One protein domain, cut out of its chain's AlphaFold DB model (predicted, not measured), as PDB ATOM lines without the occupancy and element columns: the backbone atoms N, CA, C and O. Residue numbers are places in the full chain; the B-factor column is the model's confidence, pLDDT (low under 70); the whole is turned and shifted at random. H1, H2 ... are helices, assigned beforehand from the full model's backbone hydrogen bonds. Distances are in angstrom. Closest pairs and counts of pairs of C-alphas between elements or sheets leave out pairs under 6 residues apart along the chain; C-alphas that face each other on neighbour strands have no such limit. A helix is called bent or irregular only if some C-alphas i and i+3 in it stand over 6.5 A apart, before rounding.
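What this domain is: This is residues 149 to 223 of the 364 residues of an uncharacterized protein of Cafeteria roenbergensis (UniProt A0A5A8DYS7). H1, the longest helix, and short H4 lie on opposite sides of H2, while H3 crosses H2. The 75 printed residues hold four named helices, H1 to H4 in chain order, and no named strand: all helix. It is compact, radius of gyration of the C-alphas 11.5 A, spanning 28 by 27 by 19 A.

Where its parts are: Find C-alpha 151 at (25.654, 12.005, -31.422); H1 runs to residue 165, 17.3 A, irregular at C-alphas 160 and 163, 7.2 A apart. H2, residues 171 to 182, 16.8 A, is only just irregular: C-alphas 172 and 175 are 6.6 A apart. Then come H3, 194 to 204, 15.4 A, and H4, 216 to 221, 8.5 A, ending at (16.508, -1.189, -24.688).

How they stand to each other: H1 touches the hub H2 at a steep tilt of 67 degrees; closest C-alphas, Leu 151 and Phe 178, 6.8 A. H2's residues 177 to 181 alone touch H3, about perpendicular at 82 degrees; Val 181 and Glu 196, closest C-alphas, 7.5 A. Its residues 176 to 181 alone touch H4, a shallow tilt of 28 degrees; Ala 180 and Ala 221, closest C-alphas, 5.9 A. H1 and H4 are apart. Each O i to N i+4 pair is within hydrogen-bond range in H3 and H4; H1 has 9 of 11, H2 6 of 8.

The domain as a whole: The C-alphas farthest apart, Thr 160 and Arg 223, stand 30.4 A apart. The printed part has no cut; links H2 to H3 and H3 to H4 are long. Residues 209 to 223 have pLDDT under 70.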
ATOM      1  N   LEU A 149      21.461  16.583 -26.800       96.94
ATOM      2  CA  LEU A 149      22.654  16.507 -27.641       96.94
ATOM      3  C   LEU A 149      22.431  15.549 -28.810       96.94
ATOM      4  O   LEU A 149      21.813  14.493 -28.638       96.94
ATOM      5  N   ASP A 150      22.965  15.893 -29.977       96.88
ATOM      6  CA  ASP A 150      23.156  14.918 -31.053       96.88
ATOM      7  C   ASP A 150      24.343  13.972 -30.758       96.88
ATOM      8  O   ASP A 150      25.036  14.090 -29.740       96.88
ATOM      9  N   LEU A 151      24.583  12.984 -31.627       96.88
ATOM     10  CA  LEU A 151      25.654  12.005 -31.422       96.88
ATOM     11  C   LEU A 151      27.057  12.644 -31.417       96.88
ATOM     12  O   LEU A 151      27.934  12.191 -30.676       96.88
ATOM     13  N   GLU A 152      27.292  13.674 -32.227       96.44
ATOM     14  CA  GLU A 152      28.597  14.334 -32.340       96.44
ATOM     15  C   GLU A 152      28.858  15.261 -31.145       96.44
ATOM     16  O   GLU A 152      29.945  15.229 -30.555       96.44
ATOM     17  N   GLU A 153      27.843  16.006 -30.712       96.00
ATOM     18  CA  GLU A 153      27.833  16.808 -29.491       96.00
ATOM     19  C   GLU A 153      28.028  15.926 -28.254       96.00
ATOM     20  O   GLU A 153      28.873  16.218 -27.402       96.00
ATOM     21  N   LEU A 154      27.330  14.790 -28.182       96.75
ATOM     22  CA  LEU A 154      27.492  13.836 -27.091       96.75
ATOM     23  C   LEU A 154      28.896  13.219 -27.085       96.75
ATOM     24  O   LEU A 154      29.484  13.058 -26.017       96.75
ATOM     25  N   ARG A 155      29.481  12.904 -28.249       96.69
ATOM     26  CA  ARG A 155      30.881  12.443 -28.355       96.69
ATOM     27  C   ARG A 155      31.867  13.514 -27.904       96.69
ATOM     28  O   ARG A 155      32.874  13.186 -27.268       96.69
ATOM     29  N   ALA A 156      31.617  14.778 -28.239       95.25
ATOM     30  CA  ALA A 156      32.436  15.898 -27.791       95.25
ATOM     31  C   ALA A 156      32.371  16.043 -26.264       95.25
ATOM     32  O   ALA A 156      33.417  16.009 -25.613       95.25
ATOM     33  N   TRP A 157      31.165  16.071 -25.696       95.75
ATOM     34  CA  TRP A 157      30.936  16.102 -24.251       95.75
ATOM     35  C   TRP A 157      31.528  14.881 -23.530       95.75
ATOM     36  O   TRP A 157      32.123  14.995 -22.458       95.75
ATOM     37  N   PHE A 158      31.431  13.690 -24.126       96.00
ATOM     38  CA  PHE A 158      31.937  12.465 -23.512       96.00
ATOM     39  C   PHE A 158      33.466  12.444 -23.411       96.00
ATOM     40  O   PHE A 158      34.017  11.886 -22.462       96.00
ATOM     41  N   ARG A 159      34.162  13.060 -24.379       95.44
ATOM     42  CA  ARG A 159      35.626  13.195 -24.359       95.44
ATOM     43  C   ARG A 159      36.112  14.119 -23.247       95.44
ATOM     44  O   ARG A 159      37.171  13.840 -22.693       95.44
ATOM     45  N   THR A 160      35.366  15.177 -22.938       94.25
ATOM     46  CA  THR A 160      35.752  16.161 -21.921       94.25
ATOM     47  C   THR A 160      35.307  15.735 -20.524       94.25
ATOM     48  O   THR A 160      36.141  15.604 -19.634       94.25
ATOM     49  N   GLU A 161      34.015  15.455 -20.346       93.44
ATOM     50  CA  GLU A 161      33.393  15.297 -19.027       93.44
ATOM     51  C   GLU A 161      32.732  13.923 -18.837       93.44
ATOM     52  O   GLU A 161      32.774  13.339 -17.750       93.44
ATOM     53  N   GLY A 162      32.176  13.333 -19.900       91.25
ATOM     54  CA  GLY A 162      31.393  12.098 -19.771       91.25
ATOM     55  C   GLY A 162      32.177  10.886 -19.261       91.25
ATOM     56  O   GLY A 162      31.603  10.055 -18.560       91.25
ATOM     57  N   ARG A 163      33.497  10.805 -19.494       93.25
ATOM     58  CA  ARG A 163      34.349   9.740 -18.920       93.25
ATOM     59  C   ARG A 163      34.405   9.758 -17.392       93.25
ATOM     60  O   ARG A 163      34.550   8.695 -16.793       93.25
ATOM     61  N   ARG A 164      34.305  10.939 -16.769       92.44
ATOM     62  CA  ARG A 164      34.299  11.078 -15.303       92.44
ATOM     63  C   ARG A 164      32.969  10.627 -14.716       92.44
ATOM     64  O   ARG A 164      32.938   9.980 -13.677       92.44
ATOM     65  N   GLN A 165      31.878  10.946 -15.402       92.50
ATOM     66  CA  GLN A 165      30.527  10.676 -14.913       92.50
ATOM     67  C   GLN A 165      30.043   9.258 -15.217       92.50
ATOM     68  O   GLN A 165      29.229   8.704 -14.480       92.50
ATOM     69  N   VAL A 166      30.539   8.668 -16.303       93.81
ATOM     70  CA  VAL A 166      30.133   7.353 -16.799       93.81
ATOM     71  C   VAL A 166      31.384   6.486 -17.009       93.81
ATOM     72  O   VAL A 166      31.745   6.155 -18.146       93.81
ATOM     73  N   PRO A 167      32.111   6.147 -15.925       92.81
ATOM     74  CA  PRO A 167      33.368   5.420 -16.036       92.81
ATOM     75  C   PRO A 167      33.127   4.004 -16.572       92.81
ATOM     76  O   PRO A 167      32.262   3.277 -16.089       92.81
ATOM     77  N   GLY A 168      33.919   3.600 -17.567       90.06
ATOM     78  CA  GLY A 168      33.881   2.248 -18.137       90.06
ATOM     79  C   GLY A 168      33.041   2.082 -19.406       90.06
ATOM     80  O   GLY A 168      33.054   0.994 -19.975       90.06
ATOM     81  N   LEU A 169      32.369   3.131 -19.896       93.31
ATOM     82  CA  LEU A 169      31.722   3.109 -21.210       93.31
ATOM     83  C   LEU A 169      32.742   3.484 -22.312       93.31
ATOM     84  O   LEU A 169      33.171   4.638 -22.383       93.31
ATOM     85  N   PRO A 170      33.191   2.555 -23.176       93.62
ATOM     86  CA  PRO A 170      34.130   2.878 -24.247       93.62
ATOM     87  C   PRO A 170      33.457   3.709 -25.346       93.62
ATOM     88  O   PRO A 170      32.317   3.467 -25.739       93.62
ATOM     89  N   SER A 171      34.207   4.651 -25.925       91.31
ATOM     90  CA  SER A 171      33.692   5.610 -26.918       91.31
ATOM     91  C   SER A 171      33.049   4.954 -28.147       91.31
ATOM     92  O   SER A 171      32.113   5.511 -28.710       91.31
ATOM     93  N   LYS A 172      33.497   3.751 -28.535       91.69
ATOM     94  CA  LYS A 172      32.921   2.989 -29.659       91.69
ATOM     95  C   LYS A 172      31.464   2.576 -29.421       91.69
ATOM     96  O   LYS A 172      30.727   2.376 -30.374       91.69
ATOM     97  N   GLN A 173      31.053   2.444 -28.166       92.94
ATOM     98  CA  GLN A 173      29.715   1.978 -27.805       92.94
ATOM     99  C   GLN A 173      28.756   3.112 -27.486       92.94
ATOM    100  O   GLN A 173      27.557   2.877 -27.434       92.94
ATOM    101  N   LEU A 174      29.264   4.334 -27.322       95.62
ATOM    102  CA  LEU A 174      28.430   5.509 -27.105       95.62
ATOM    103  C   LEU A 174      27.401   5.685 -28.233       95.62
ATOM    104  O   LEU A 174      26.268   6.033 -27.945       95.62
ATOM    105  N   ALA A 175      27.772   5.367 -29.480       95.56
ATOM    106  CA  ALA A 175      26.851   5.380 -30.620       95.56
ATOM    107  C   ALA A 175      25.731   4.339 -30.474       95.56
ATOM    108  O   ALA A 175      24.566   4.692 -30.537       95.56
ATOM    109  N   ALA A 176      26.064   3.089 -30.145       93.75
ATOM    110  CA  ALA A 176      25.054   2.047 -29.949       93.75
ATOM    111  C   ALA A 176      24.101   2.348 -28.777       93.75
ATOM    112  O   ALA A 176      22.934   1.969 -28.812       93.75
ATOM    113  N   VAL A 177      24.599   3.007 -27.723       94.50
ATOM    114  CA  VAL A 177      23.763   3.482 -26.609       94.50
ATOM    115  C   VAL A 177      22.883   4.646 -27.045       94.50
ATOM    116  O   VAL A 177      21.710   4.670 -26.692       94.50
ATOM    117  N   PHE A 178      23.447   5.585 -27.805       96.50
ATOM    118  CA  PHE A 178      22.720   6.716 -28.360       96.50
ATOM    119  C   PHE A 178      21.556   6.239 -29.220       96.50
ATOM    120  O   PHE A 178      20.432   6.596 -28.907       96.50
ATOM    121  N   ASP A 179      21.799   5.366 -30.198       94.44
ATOM    122  CA  ASP A 179      20.756   4.838 -31.083       94.44
ATOM    123  C   ASP A 179      19.659   4.139 -30.263       94.44
ATOM    124  O   ASP A 179      18.479   4.456 -30.369       94.44
ATOM    125  N   ALA A 180      20.053   3.277 -29.320       92.06
ATOM    126  CA  ALA A 180      19.114   2.541 -28.479       92.06
ATOM    127  C   ALA A 180      18.223   3.436 -27.592       92.06
ATOM    128  O   ALA A 180      17.067   3.093 -27.328       92.06
ATOM    129  N   VAL A 181      18.762   4.547 -27.079       93.00
ATOM    130  CA  VAL A 181      18.032   5.472 -26.198       93.00
ATOM    131  C   VAL A 181      17.269   6.525 -27.001       93.00
ATOM    132  O   VAL A 181      16.137   6.828 -26.637       93.00
ATOM    133  N   ALA A 182      17.843   7.042 -28.089       91.88
ATOM    134  CA  ALA A 182      17.209   8.014 -28.976       91.88
ATOM    135  C   ALA A 182      15.983   7.410 -29.673       91.88
ATOM    136  O   ALA A 182      14.933   8.046 -29.675       91.88
ATOM    137  N   ASP A 183      16.066   6.154 -30.130       89.06
ATOM    138  CA  ASP A 183      14.923   5.409 -30.685       89.06
ATOM    139  C   ASP A 183      13.820   5.162 -29.641       89.06
ATOM    140  O   ASP A 183      12.648   5.000 -29.976       89.06
ATOM    141  N   SER A 184      14.193   5.120 -28.358       85.31
ATOM    142  CA  SER A 184      13.261   4.929 -27.239       85.31
ATOM    143  C   SER A 184      12.729   6.245 -26.661       85.31
ATOM    144  O   SER A 184      11.870   6.205 -25.778       85.31
ATOM    145  N   SER A 185      13.251   7.395 -27.099       87.31
ATOM    146  CA  SER A 185      12.820   8.705 -26.615       87.31
ATOM    147  C   SER A 185      11.434   9.019 -27.165       87.31
ATOM    148  O   SER A 185      11.218   9.002 -28.375       87.31
ATOM    149  N   GLU A 186      10.498   9.371 -26.283       83.94
ATOM    150  CA  GLU A 186       9.124   9.734 -26.661       83.94
ATOM    151  C   GLU A 186       9.070  10.934 -27.619       83.94
ATOM    152  O   GLU A 186       8.111  11.087 -28.368       83.94
ATOM    153  N   LEU A 187      10.116  11.767 -27.618       84.75
ATOM    154  CA  LEU A 187      10.214  12.958 -28.459       84.75
ATOM    155  C   LEU A 187      10.586  12.657 -29.919       84.75
ATOM    156  O   LEU A 187      10.328  13.501 -30.772       84.75
ATOM    157  N   GLY A 188      11.208  11.508 -30.215       89.44
ATOM    158  CA  GLY A 188      11.579  11.120 -31.586       89.44
ATOM    159  C   GLY A 188      12.476  12.115 -32.346       89.44
ATOM    160  O   GLY A 188      12.547  12.064 -33.569       89.44
ATOM    161  N   ASP A 189      13.158  13.031 -31.655       92.81
ATOM    162  CA  ASP A 189      13.972  14.106 -32.253       92.81
ATOM    163  C   ASP A 189      15.397  13.657 -32.647       92.81
ATOM    164  O   ASP A 189      16.204  14.479 -33.083       92.81
ATOM    165  N   GLY A 190      15.729  12.375 -32.453       95.69
ATOM    166  CA  GLY A 190      17.068  11.837 -32.691       95.69
ATOM    167  C   GLY A 190      18.145  12.419 -31.769       95.69
ATOM    168  O   GLY A 190      19.312  12.415 -32.146       95.69
ATOM    169  N   LYS A 191      17.778  12.948 -30.594       97.06
ATOM    170  CA  LYS A 191      18.696  13.508 -29.591       97.06
ATOM    171  C   LYS A 191      18.595  12.773 -28.259       97.06
ATOM    172  O   LYS A 191      17.557  12.205 -27.914       97.06
ATOM    173  N   MET A 192      19.665  12.852 -27.470       96.31
ATOM    174  CA  MET A 192      19.735  12.286 -26.123       96.31
ATOM    175  C   MET A 192      20.296  13.309 -25.132       96.31
ATOM    176  O   MET A 192      21.286  13.989 -25.398       96.31
ATOM    177  N   SER A 193      19.673  13.401 -23.962       97.00
ATOM    178  CA  SER A 193      20.180  14.179 -22.833       97.00
ATOM    179  C   SER A 193      21.225  13.406 -22.025       97.00
ATOM    180  O   SER A 193      21.208  12.173 -21.935       97.00
ATOM    181  N   VAL A 194      22.127  14.132 -21.363       96.25
ATOM    182  CA  VAL A 194      23.123  13.541 -20.452       96.25
ATOM    183  C   VAL A 194      22.442  12.758 -19.320       96.25
ATOM    184  O   VAL A 194      22.918  11.693 -18.909       96.25
ATOM    185  N   ARG A 195      21.287  13.238 -18.847       96.31
ATOM    186  CA  ARG A 195      20.454  12.571 -17.840       96.31
ATOM    187  C   ARG A 195      19.953  11.204 -18.307       96.31
ATOM    188  O   ARG A 195      20.035  10.236 -17.546       96.31
ATOM    189  N   GLU A 196      19.473  11.099 -19.544       95.75
ATOM    190  CA  GLU A 196      19.028   9.828 -20.134       95.75
ATOM    191  C   GLU A 196      20.184   8.834 -20.264       95.75
ATOM    192  O   GLU A 196      20.040   7.678 -19.854       95.75
ATOM    193  N   LEU A 197      21.356   9.294 -20.718       95.88
ATOM    194  CA  LEU A 197      22.561   8.465 -20.798       95.88
ATOM    195  C   LEU A 197      22.955   7.896 -19.427       95.88
ATOM    196  O   LEU A 197      23.190   6.692 -19.294       95.88
ATOM    197  N   ARG A 198      22.998   8.734 -18.381       94.88
ATOM    198  CA  ARG A 198      23.309   8.294 -17.009       94.88
ATOM    199  C   ARG A 198      22.278   7.294 -16.498       94.88
ATOM    200  O   ARG A 198      22.640   6.269 -15.917       94.88
ATOM    201  N   ARG A 199      20.990   7.564 -16.723       93.94
ATOM    202  CA  ARG A 199      19.898   6.675 -16.314       93.94
ATOM    203  C   ARG A 199      20.026   5.306 -16.974       93.94
ATOM    204  O   ARG A 199      19.937   4.291 -16.280       93.94
ATOM    205  N   TRP A 200      20.275   5.281 -18.282       93.88
ATOM    206  CA  TRP A 200      20.524   4.054 -19.032       93.88
ATOM    207  C   TRP A 200      21.740   3.309 -18.473       93.88
ATOM    208  O   TRP A 200      21.646   2.125 -18.139       93.88
ATOM    209  N   PHE A 201      22.852   4.015 -18.258       93.88
ATOM    210  CA  PHE A 201      24.077   3.427 -17.728       93.88
ATOM    211  C   PHE A 201      23.861   2.782 -16.354       93.88
ATOM    212  O   PHE A 201      24.211   1.620 -16.153       93.88
ATOM    213  N   PHE A 202      23.218   3.471 -15.407       90.75
ATOM    214  CA  PHE A 202      22.954   2.892 -14.087       90.75
ATOM    215  C   PHE A 202      21.962   1.728 -14.131       90.75
ATOM    216  O   PHE A 202      22.094   0.785 -13.347       90.75
ATOM    217  N   ALA A 203      20.991   1.760 -15.044       89.50
ATOM    218  CA  ALA A 203      20.031   0.676 -15.199       89.50
ATOM    219  C   ALA A 203      20.678  -0.602 -15.759       89.50
ATOM    220  O   ALA A 203      20.362  -1.698 -15.285       89.50
ATOM    221  N   VAL A 204      21.572  -0.461 -16.741       87.69
ATOM    222  CA  VAL A 204      22.153  -1.580 -17.499       87.69
ATOM    223  C   VAL A 204      23.470  -2.058 -16.885       87.69
ATOM    224  O   VAL A 204      23.642  -3.250 -16.623       87.69
ATOM    225  N   PHE A 205      24.386  -1.137 -16.598       81.25
ATOM    226  CA  PHE A 205      25.755  -1.448 -16.189       81.25
ATOM    227  C   PHE A 205      25.829  -1.920 -14.731       81.25
ATOM    228  O   PHE A 205      26.457  -2.931 -14.423       81.25
ATOM    229  N   ARG A 206      25.109  -1.257 -13.813       71.12
ATOM    230  CA  ARG A 206      25.151  -1.598 -12.376       71.12
ATOM    231  C   ARG A 206      24.488  -2.939 -12.050       71.12
ATOM    232  O   ARG A 206      24.796  -3.542 -11.027       71.12
ATOM    233  N   LYS A 207      23.601  -3.431 -12.919       77.25
ATOM    234  CA  LYS A 207      22.974  -4.753 -12.768       77.25
ATOM    235  C   LYS A 207      23.872  -5.910 -13.230       77.25
ATOM    236  O   LYS A 207      23.404  -7.043 -13.247       77.25
ATOM    237  N   GLY A 208      25.135  -5.649 -13.591       74.62
ATOM    238  CA  GLY A 208      26.109  -6.678 -13.978       74.62
ATOM    239  C   GLY A 208      25.781  -7.387 -15.296       74.62
ATOM    240  O   GLY A 208      26.328  -8.447 -15.575       74.62
ATOM    241  N   GLY A 209      24.859  -6.831 -16.089       65.94
ATOM    242  CA  GLY A 209      24.323  -7.467 -17.296       65.94
ATOM    243  C   GLY A 209      25.016  -7.060 -18.591       65.94
ATOM    244  O   GLY A 209      24.606  -7.500 -19.663       65.94
ATOM    245  N   TRP A 210      26.028  -6.198 -18.521       67.19
ATOM    246  CA  TRP A 210      26.651  -5.664 -19.715       67.19
ATOM    247  C   TRP A 210      27.981  -6.361 -20.007       67.19
ATOM    248  O   TRP A 210      28.969  -6.170 -19.300       67.19
ATOM    249  N   LYS A 211      27.979  -7.200 -21.049       68.62
ATOM    250  CA  LYS A 211      29.168  -7.838 -21.616       68.62
ATOM    251  C   LYS A 211      29.456  -7.218 -22.990       68.62
ATOM    252  O   LYS A 211      28.559  -7.219 -23.836       68.62
ATOM    253  N   PRO A 212      30.667  -6.694 -23.240       51.59
ATOM    254  CA  PRO A 212      31.045  -6.217 -24.566       51.59
ATOM    255  C   PRO A 212      31.021  -7.386 -25.567       51.59
ATOM    256  O   PRO A 212      31.722  -8.369 -25.359       51.59
ATOM    257  N   GLY A 213      30.235  -7.284 -26.645       56.28
ATOM    258  CA  GLY A 213      30.259  -8.233 -27.773       56.28
ATOM    259  C   GLY A 213      29.040  -9.150 -27.914       56.28
ATOM    260  O   GLY A 213      28.785  -9.639 -29.009       56.28
ATOM    261  N   GLU A 214      28.225  -9.324 -26.873       53.22
ATOM    262  CA  GLU A 214      26.865  -9.854 -27.043       53.22
ATOM    263  C   GLU A 214      25.960  -8.683 -27.437       53.22
ATOM    264  O   GLU A 214      26.079  -7.616 -26.839       53.22
ATOM    265  N   GLY A 215      25.065  -8.849 -28.421       55.78
ATOM    266  CA  GLY A 215      24.079  -7.852 -28.890       55.78
ATOM    267  C   GLY A 215      23.043  -7.429 -27.830       55.78
ATOM    268  O   GLY A 215      21.838  -7.490 -28.041       55.78
ATOM    269  N   SER A 216      23.518  -7.048 -26.648       56.06
ATOM    270  CA  SER A 216      22.792  -6.801 -25.408       56.06
ATOM    271  C   SER A 216      22.259  -5.370 -25.335       56.06
ATOM    272  O   SER A 216      21.243  -5.143 -24.688       56.06
ATOM    273  N   ALA A 217      22.866  -4.411 -26.048       53.19
ATOM    274  CA  ALA A 217      22.395  -3.023 -26.064       53.19
ATOM    275  C   ALA A 217      20.949  -2.914 -26.588       53.19
ATOM    276  O   ALA A 217      20.097  -2.324 -25.924       53.19
ATOM    277  N   THR A 218      20.640  -3.589 -27.698       55.91
ATOM    278  CA  THR A 218      19.286  -3.645 -28.277       55.91
ATOM    279  C   THR A 218      18.318  -4.446 -27.399       55.91
ATOM    280  O   THR A 218      17.172  -4.048 -27.195       55.91
ATOM    281  N   LYS A 219      18.782  -5.541 -26.780       55.69
ATOM    282  CA  LYS A 219      17.957  -6.384 -25.895       55.69
ATOM    283  C   LYS A 219      17.640  -5.721 -24.544       55.69
ATOM    284  O   LYS A 219      16.594  -6.000 -23.956       55.69
ATOM    285  N   ALA A 220      18.525  -4.856 -24.047       54.81
ATOM    286  CA  ALA A 220      18.316  -4.057 -22.843       54.81
ATOM    287  C   ALA A 220      17.370  -2.874 -23.098       54.81
ATOM    288  O   ALA A 220      16.530  -2.600 -22.244       54.81
ATOM    289  N   ALA A 221      17.442  -2.241 -24.275       53.16
ATOM    290  CA  ALA A 221      16.508  -1.189 -24.688       53.16
ATOM    291  C   ALA A 221      15.078  -1.718 -24.903       53.16
ATOM    292  O   ALA A 221      14.113  -1.106 -24.456       53.16
ATOM    293  N   ALA A 222      14.935  -2.929 -25.457       50.59
ATOM    294  CA  ALA A 222      13.636  -3.593 -25.605       50.59
ATOM    295  C   ALA A 222      12.957  -3.939 -24.260       50.59
ATOM    296  O   ALA A 222      11.743  -4.148 -24.190       50.59
ATOM    297  N   ARG A 223      13.719  -3.998 -23.159       51.44
ATOM    298  CA  ARG A 223      13.177  -4.211 -21.813       51.44
ATOM    299  C   ARG A 223      12.821  -2.868 -21.191       51.44
ATOM    300  O   ARG A 223      13.584  -2.337 -20.390       51.44
TER     301      ARG A 223